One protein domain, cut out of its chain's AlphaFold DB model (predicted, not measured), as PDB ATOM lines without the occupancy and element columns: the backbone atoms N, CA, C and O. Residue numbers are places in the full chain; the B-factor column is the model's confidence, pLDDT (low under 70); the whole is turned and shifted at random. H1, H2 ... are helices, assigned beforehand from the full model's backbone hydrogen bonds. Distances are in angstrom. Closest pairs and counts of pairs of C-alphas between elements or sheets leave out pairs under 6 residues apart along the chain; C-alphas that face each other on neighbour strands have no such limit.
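What this domain is: This is residues 3 to 56 of the 144 residues of a protein of Lentisphaerae bacterium (UniProt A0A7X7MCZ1). One long helix, H1, makes most of the length of a loose rod; past its last residue, Leu 29, the backbone turns back, and a shorter helix, H2, folds back at a steep angle over the last residues of H1. The little helix H3 follows H2 and sits clear of H1, and residues 7 to 12, of which 10 to 12 belong to H1, stick out at the other end of the rod. The printed part has 54 residues with three named helices, in the order H1, H2, H3, and no named strand; the class is all helix. The whole is loose, with a radius of gyration of the C-alphas of 13.4 A, and the C-alphas span 42 by 17 by 14 A.

How they stand to each other: H1, residues 10 to 29, is the longest helix by residues. A tight link of 5 residues leads to H2, residues 35 to 46. H1 and H2 touch, with 9 pairs of C-alphas within 8 A; the closest are those of Ala 28 and Gln 41, 4.6 A apart. H1 touches H2 with residues 25 to 29 alone, and H2 touches H1 with residues 40 to 45 alone. The lines of H1 and H2 stand at a steep tilt of 47 degrees, and the two run opposite ways. A tight link of 1 residue, Asn 47, leads to H3, residues 48 to 51. H2 and H3 are close but not clearly touching, and their closest C-alphas, those of Phe 44 and Leu 51, are 7.2 A apart. H1 and H3 are apart. Every O i to N i+4 pair is within hydrogen-bond range in H1, and 7 of 8 are in H2; H3 is too short for such a pair, and its one O i to N i+3 pair is not within range.

Where its parts are: Residues 3 to 9 come before the first named helix. H1 begins at Pro 10, with its C-alpha at (79.609, 59.351, 55.865), and ends at Leu 29, with its C-alpha at (64.950, 61.938, 79.568); its first and last C-alphas are 28.0 A apart. H2 runs from Pro 35 to Glu 46, 15.7 A from first to last C-alpha. H3 runs from Ala 48 to Leu 51, 5.4 A from first to last C-alpha, and C-alpha 51 is at (77.458, 56.044, 75.140). Residues 52 to 56 follow H3.

The domain as a whole: The two C-alphas farthest apart in the domain are those of Gly 8 and Arg 33, at 42.7 A. The first and last printed C-alphas, those of Arg 3 and Glu 56, are 12.4 A apart. The printed part has no cut, and neither link between its named helices is long. The mean pLDDT of the printed part is 94.2, and no printed residue is under 70.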
ATOM      1  N   ARG A   3      76.463  51.233  60.100       88.00
ATOM      2  CA  ARG A   3      77.728  51.295  59.349       88.00
ATOM      3  C   ARG A   3      77.658  50.568  58.012       88.00
ATOM      4  O   ARG A   3      78.053  51.114  56.996       88.00
ATOM      5  N   THR A   4      77.122  49.347  58.015       89.44
ATOM      6  CA  THR A   4      76.947  48.534  56.803       89.44
ATOM      7  C   THR A   4      75.991  49.207  55.821       89.44
ATOM      8  O   THR A   4      76.236  49.199  54.625       89.44
ATOM      9  N   THR A   5      74.907  49.801  56.326       89.81
ATOM     10  CA  THR A   5      73.879  50.437  55.492       89.81
ATOM     11  C   THR A   5      74.338  51.764  54.884       89.81
ATOM     12  O   THR A   5      73.856  52.124  53.819       89.81
ATOM     13  N   CYS A   6      75.250  52.487  55.540       91.06
ATOM     14  CA  CYS A   6      75.778  53.773  55.065       91.06
ATOM     15  C   CYS A   6      77.238  53.653  54.585       91.06
ATOM     16  O   CYS A   6      78.002  54.612  54.666       91.06
ATOM     17  N   ALA A   7      77.665  52.461  54.161       90.56
ATOM     18  CA  ALA A   7      79.041  52.236  53.733       90.56
ATOM     19  C   ALA A   7      79.383  53.134  52.530       90.56
ATOM     20  O   ALA A   7      78.664  53.137  51.535       90.56
ATOM     21  N   GLY A   8      80.467  53.907  52.638       91.38
ATOM     22  CA  GLY A   8      80.869  54.879  51.613       91.38
ATOM     23  C   GLY A   8      80.099  56.207  51.631       91.38
ATOM     24  O   GLY A   8      80.445  57.097  50.863       91.38
ATOM     25  N   ASP A   9      79.116  56.378  52.523       94.75
ATOM     26  CA  ASP A   9      78.332  57.610  52.672       94.75
ATOM     27  C   ASP A   9      78.373  58.119  54.130       94.75
ATOM     28  O   ASP A   9      77.468  57.851  54.937       94.75
ATOM     29  N   PRO A  10      79.443  58.847  54.506       91.94
ATOM     30  CA  PRO A  10      79.609  59.351  55.865       91.94
ATOM     31  C   PRO A  10      78.553  60.399  56.235       91.94
ATOM     32  O   PRO A  10      78.152  60.476  57.395       91.94
ATOM     33  N   VAL A  11      78.058  61.184  55.273       95.38
ATOM     34  CA  VAL A  11      77.055  62.226  55.541       95.38
ATOM     35  C   VAL A  11      75.751  61.582  55.995       95.38
ATOM     36  O   VAL A  11      75.229  61.921  57.062       95.38
ATOM     37  N   THR A  12      75.256  60.593  55.246       95.75
ATOM     38  CA  THR A  12      74.047  59.853  55.631       95.75
ATOM     39  C   THR A  12      74.236  59.117  56.954       95.75
ATOM     40  O   THR A  12      73.303  59.077  57.763       95.75
ATOM     41  N   TYR A  13      75.433  58.575  57.213       95.50
ATOM     42  CA  TYR A  13      75.749  57.962  58.503       95.50
ATOM     43  C   TYR A  13      75.540  58.946  59.659       95.50
ATOM     44  O   TYR A  13      74.761  58.650  60.565       95.50
ATOM     45  N   PHE A  14      76.178  60.119  59.615       96.56
ATOM     46  CA  PHE A  14      76.117  61.092  60.709       96.56
ATOM     47  C   PHE A  14      74.715  61.670  60.902       96.56
ATOM     48  O   PHE A  14      74.256  61.788  62.038       96.56
ATOM     49  N   VAL A  15      73.986  61.952  59.818       96.62
ATOM     50  CA  VAL A  15      72.593  62.421  59.903       96.62
ATOM     51  C   VAL A  15      71.712  61.384  60.603       96.62
ATOM     52  O   VAL A  15      70.949  61.717  61.514       96.62
ATOM     53  N   ARG A  16      71.833  60.107  60.221       96.38
ATOM     54  CA  ARG A  16      71.064  59.022  60.845       96.38
ATOM     55  C   ARG A  16      71.501  58.765  62.285       96.38
ATOM     56  O   ARG A  16      70.640  58.574  63.139       96.38
ATOM     57  N   ALA A  17      72.801  58.793  62.565       96.25
ATOM     58  CA  ALA A  17      73.336  58.606  63.909       96.25
ATOM     59  C   ALA A  17      72.844  59.699  64.867       96.25
ATOM     60  O   ALA A  17      72.340  59.387  65.944       96.25
ATOM     61  N   ALA A  18      72.891  60.966  64.441       96.31
ATOM     62  CA  ALA A  18      72.375  62.094  65.210       96.31
ATOM     63  C   ALA A  18      70.865  61.979  65.460       96.31
ATOM     64  O   ALA A  18      70.399  62.262  66.563       96.31
ATOM     65  N   ARG A  19      70.092  61.530  64.461       97.00
ATOM     66  CA  ARG A  19      68.654  61.286  64.624       97.00
ATOM     67  C   ARG A  19      68.377  60.205  65.671       97.00
ATOM     68  O   ARG A  19      67.615  60.456  66.598       97.00
ATOM     69  N   ILE A  20      69.016  59.042  65.545       95.62
ATOM     70  CA  ILE A  20      68.843  57.921  66.482       95.62
ATOM     71  C   ILE A  20      69.237  58.347  67.900       95.62
ATOM     72  O   ILE A  20      68.508  58.069  68.847       95.62
ATOM     73  N   ARG A  21      70.355  59.068  68.055       95.56
ATOM     74  CA  ARG A  21      70.778  59.616  69.348       95.56
ATOM     75  C   ARG A  21      69.700  60.487  69.977       95.56
ATOM     76  O   ARG A  21      69.336  60.231  71.118       95.56
ATOM     77  N   ARG A  22      69.153  61.458  69.238       96.81
ATOM     78  CA  ARG A  22      68.088  62.338  69.749       96.81
ATOM     79  C   ARG A  22      66.844  61.558  70.165       96.81
ATOM     80  O   ARG A  22      66.252  61.872  71.190       96.81
ATOM     81  N   GLU A  23      66.446  60.554  69.385       97.19
ATOM     82  CA  GLU A  23      65.293  59.703  69.707       97.19
ATOM     83  C   GLU A  23      65.527  58.923  71.012       97.19
ATOM     84  O   GLU A  23      64.657  58.902  71.883       97.19
ATOM     85  N   ILE A  24      66.721  58.349  71.202       95.44
ATOM     86  CA  ILE A  24      67.071  57.651  72.447       95.44
ATOM     87  C   ILE A  24      67.174  58.634  73.620       95.44
ATOM     88  O   ILE A  24      66.653  58.340  74.692       95.44
ATOM     89  N   GLU A  25      67.804  59.798  73.440       96.12
ATOM     90  CA  GLU A  25      67.906  60.837  74.475       96.12
ATOM     91  C   GLU A  25      66.516  61.315  74.918       96.12
ATOM     92  O   GLU A  25      66.266  61.428  76.116       96.12
ATOM     93  N   ALA A  26      65.583  61.511  73.983       97.06
ATOM     94  CA  ALA A  26      64.207  61.877  74.304       97.06
ATOM     95  C   ALA A  26      63.520  60.815  75.178       97.06
ATOM     96  O   ALA A  26      62.879  61.155  76.172       97.06
ATOM     97  N   ILE A  27      63.696  59.527  74.861       95.94
ATOM     98  CA  ILE A  27      63.160  58.417  75.665       95.94
ATOM     99  C   ILE A  27      63.860  58.338  77.029       95.94
ATOM    100  O   ILE A  27      63.207  58.124  78.050       95.94
ATOM    101  N   ALA A  28      65.180  58.519  77.068       95.75
ATOM    102  CA  ALA A  28      65.982  58.445  78.285       95.75
ATOM    103  C   ALA A  28      65.676  59.583  79.274       95.75
ATOM    104  O   ALA A  28      65.786  59.393  80.484       95.75
ATOM    105  N   LEU A  29      65.286  60.756  78.769       95.50
ATOM    106  CA  LEU A  29      64.950  61.938  79.568       95.50
ATOM    107  C   LEU A  29      63.455  62.048  79.897       95.50
ATOM    108  O   LEU A  29      63.077  62.845  80.755       95.50
ATOM    109  N   ALA A  30      62.600  61.259  79.241       95.75
ATOM    110  CA  ALA A  30      61.168  61.261  79.503       95.75
ATOM    111  C   ALA A  30      60.845  60.775  80.931       95.75
ATOM    112  O   ALA A  30      61.503  59.868  81.449       95.75
ATOM    113  N   PRO A  31      59.799  61.315  81.579       94.81
ATOM    114  CA  PRO A  31      59.384  60.838  82.890       94.81
ATOM    115  C   PRO A  31      58.878  59.391  82.804       94.81
ATOM    116  O   PRO A  31      57.987  59.077  82.017       94.81
ATOM    117  N   ALA A  32      59.394  58.518  83.667       95.06
ATOM    118  CA  ALA A  32      58.890  57.159  83.840       95.06
ATOM    119  C   ALA A  32      58.355  56.963  85.261       95.06
ATOM    120  O   ALA A  32      58.966  57.411  86.226       95.06
ATOM    121  N   ARG A  33      57.222  56.265  85.406       94.25
ATOM    122  CA  ARG A  33      56.646  55.922  86.723       94.25
ATOM    123  C   ARG A  33      57.213  54.624  87.302       94.25
ATOM    124  O   ARG A  33      57.241  54.460  88.514       94.25
ATOM    125  N   HIS A  34      57.639  53.700  86.441       97.06
ATOM    126  CA  HIS A  34      58.090  52.376  86.857       97.06
ATOM    127  C   HIS A  34      59.597  52.372  87.177       97.06
ATOM    128  O   HIS A  34      60.385  52.719  86.290       97.06
ATOM    129  N   PRO A  35      60.031  51.908  88.367       95.81
ATOM    130  CA  PRO A  35      61.443  51.908  88.762       95.81
ATOM    131  C   PRO A  35      62.374  51.193  87.777       95.81
ATOM    132  O   PRO A  35      63.434  51.710  87.450       95.81
ATOM    133  N   SER A  36      61.973  50.046  87.217       95.88
ATOM    134  CA  SER A  36      62.805  49.338  86.225       95.88
ATOM    135  C   SER A  36      63.030  50.131  84.933       95.88
ATOM    136  O   SER A  36      64.105  50.043  84.347       95.88
ATOM    137  N   VAL A  37      62.047  50.931  84.497       96.12
ATOM    138  CA  VAL A  37      62.211  51.806  83.325       96.12
ATOM    139  C   VAL A  37      63.153  52.953  83.677       96.12
ATOM    140  O   VAL A  37      64.090  53.212  82.927       96.12
ATOM    141  N   GLN A  38      62.973  53.566  84.852       96.50
ATOM    142  CA  GLN A  38      63.896  54.587  85.357       96.50
ATOM    143  C   GLN A  38      65.331  54.058  85.462       96.50
ATOM    144  O   GLN A  38      66.262  54.770  85.109       96.50
ATOM    145  N   GLY A  39      65.521  52.805  85.888       96.25
ATOM    146  CA  GLY A  39      66.834  52.163  85.957       96.25
ATOM    147  C   GLY A  39      67.520  52.074  84.592       96.25
ATOM    148  O   GLY A  39      68.694  52.411  84.470       96.25
ATOM    149  N   ILE A  40      66.780  51.708  83.541       95.19
ATOM    150  CA  ILE A  40      67.309  51.708  82.169       95.19
ATOM    151  C   ILE A  40      67.634  53.138  81.717       95.19
ATOM    152  O   ILE A  40      68.711  53.383  81.180       95.19
ATOM    153  N   GLN A  41      66.744  54.098  81.972       96.56
ATOM    154  CA  GLN A  41      66.973  55.509  81.643       96.56
ATOM    155  C   GLN A  41      68.199  56.088  82.373       96.56
ATOM    156  O   GLN A  41      68.959  56.859  81.789       96.56
ATOM    157  N   ASN A  42      68.429  55.700  83.630       95.62
ATOM    158  CA  ASN A  42      69.585  56.121  84.426       95.62
ATOM    159  C   ASN A  42      70.903  55.711  83.782       95.62
ATOM    160  O   ASN A  42      71.800  56.542  83.715       95.62
ATOM    161  N   ILE A  43      70.996  54.501  83.219       93.81
ATOM    162  CA  ILE A  43      72.205  54.057  82.511       93.81
ATOM    163  C   ILE A  43      72.591  55.068  81.423       93.81
ATOM    164  O   ILE A  43      73.757  55.455  81.338       93.81
ATOM    165  N   PHE A  44      71.618  55.544  80.638       94.12
ATOM    166  CA  PHE A  44      71.854  56.548  79.597       94.12
ATOM    167  C   PHE A  44      72.235  57.916  80.167       94.12
ATOM    168  O   PHE A  44      73.156  58.551  79.656       94.12
ATOM    169  N   ARG A  45      71.560  58.361  81.233       93.56
ATOM    170  CA  ARG A  45      71.817  59.662  81.871       93.56
ATOM    171  C   ARG A  45      73.196  59.725  82.527       93.56
ATOM    172  O   ARG A  45      73.942  60.672  82.302       93.56
ATOM    173  N   GLU A  46      73.552  58.700  83.289       95.00
ATOM    174  CA  GLU A  46      74.802  58.624  84.052       95.00
ATOM    175  C   GLU A  46      76.023  58.403  83.148       95.00
ATOM    176  O   GLU A  46      77.122  58.859  83.461       95.00
ATOM    177  N   ASN A  47      75.842  57.750  81.992       93.12
ATOM    178  CA  ASN A  47      76.933  57.402  81.076       93.12
ATOM    179  C   ASN A  47      76.898  58.179  79.752       93.12
ATOM    180  O   ASN A  47      77.561  57.780  78.790       93.12
ATOM    181  N   ALA A  48      76.175  59.304  79.692       89.94
ATOM    182  CA  ALA A  48      75.976  60.087  78.470       89.94
ATOM    183  C   ALA A  48      77.293  60.426  77.746       89.94
ATOM    184  O   ALA A  48      77.376  60.326  76.526       89.94
ATOM    185  N   ARG A  49      78.366  60.738  78.487       87.19
ATOM    186  CA  ARG A  49      79.682  61.053  77.899       87.19
ATOM    187  C   ARG A  49      80.303  59.890  77.108       87.19
ATOM    188  O   ARG A  49      81.112  60.144  76.226       87.19
ATOM    189  N   ARG A  50      79.967  58.637  77.435       87.19
ATOM    190  CA  ARG A  50      80.605  57.433  76.866       87.19
ATOM    191  C   ARG A  50      79.724  56.693  75.858       87.19
ATOM    192  O   ARG A  50      80.244  56.015  74.979       87.19
ATOM    193  N   LEU A  51      78.400  56.811  75.966       90.44
ATOM    194  CA  LEU A  51      77.458  56.044  75.140       90.44
ATOM    195  C   LEU A  51      77.309  56.565  73.702       90.44
ATOM    196  O   LEU A  51      76.817  55.838  72.840       90.44
ATOM    197  N   TRP A  52      77.749  57.795  73.425       92.75
ATOM    198  CA  TRP A  52      77.504  58.461  72.140       92.75
ATOM    199  C   TRP A  52      78.690  58.491  71.174       92.75
ATOM    200  O   TRP A  52      78.549  59.036  70.083       92.75
ATOM    201  N   HIS A  53      79.825  57.867  71.500       92.19
ATOM    202  CA  HIS A  53      81.026  57.903  70.649       92.19
ATOM    203  C   HIS A  53      80.789  57.413  69.212       92.19
ATOM    204  O   HIS A  53      81.338  57.975  68.271       92.19
ATOM    205  N   TRP A  54      79.912  56.426  69.010       92.81
ATOM    206  CA  TRP A  54      79.550  55.934  67.674       92.81
ATOM    207  C   TRP A  54      78.839  56.985  66.805       92.81
ATOM    208  O   TRP A  54      78.805  56.864  65.588       92.81
ATOM    209  N   THR A  55      78.268  58.028  67.409       94.62
ATOM    210  CA  THR A  55      77.618  59.125  66.673       94.62
ATOM    211  C   THR A  55      78.617  60.145  66.136       94.62
ATOM    212  O   THR A  55      78.278  60.916  65.244       94.62
ATOM    213  N   GLU A  56      79.842  60.120  66.660       91.38
ATOM    214  CA  GLU A  56      80.932  61.052  66.360       91.38
ATOM    215  C   GLU A  56      82.034  60.372  65.533       91.38
ATOM    216  O   GLU A  56      82.655  61.007  64.686       91.38
TER     217      GLU A  56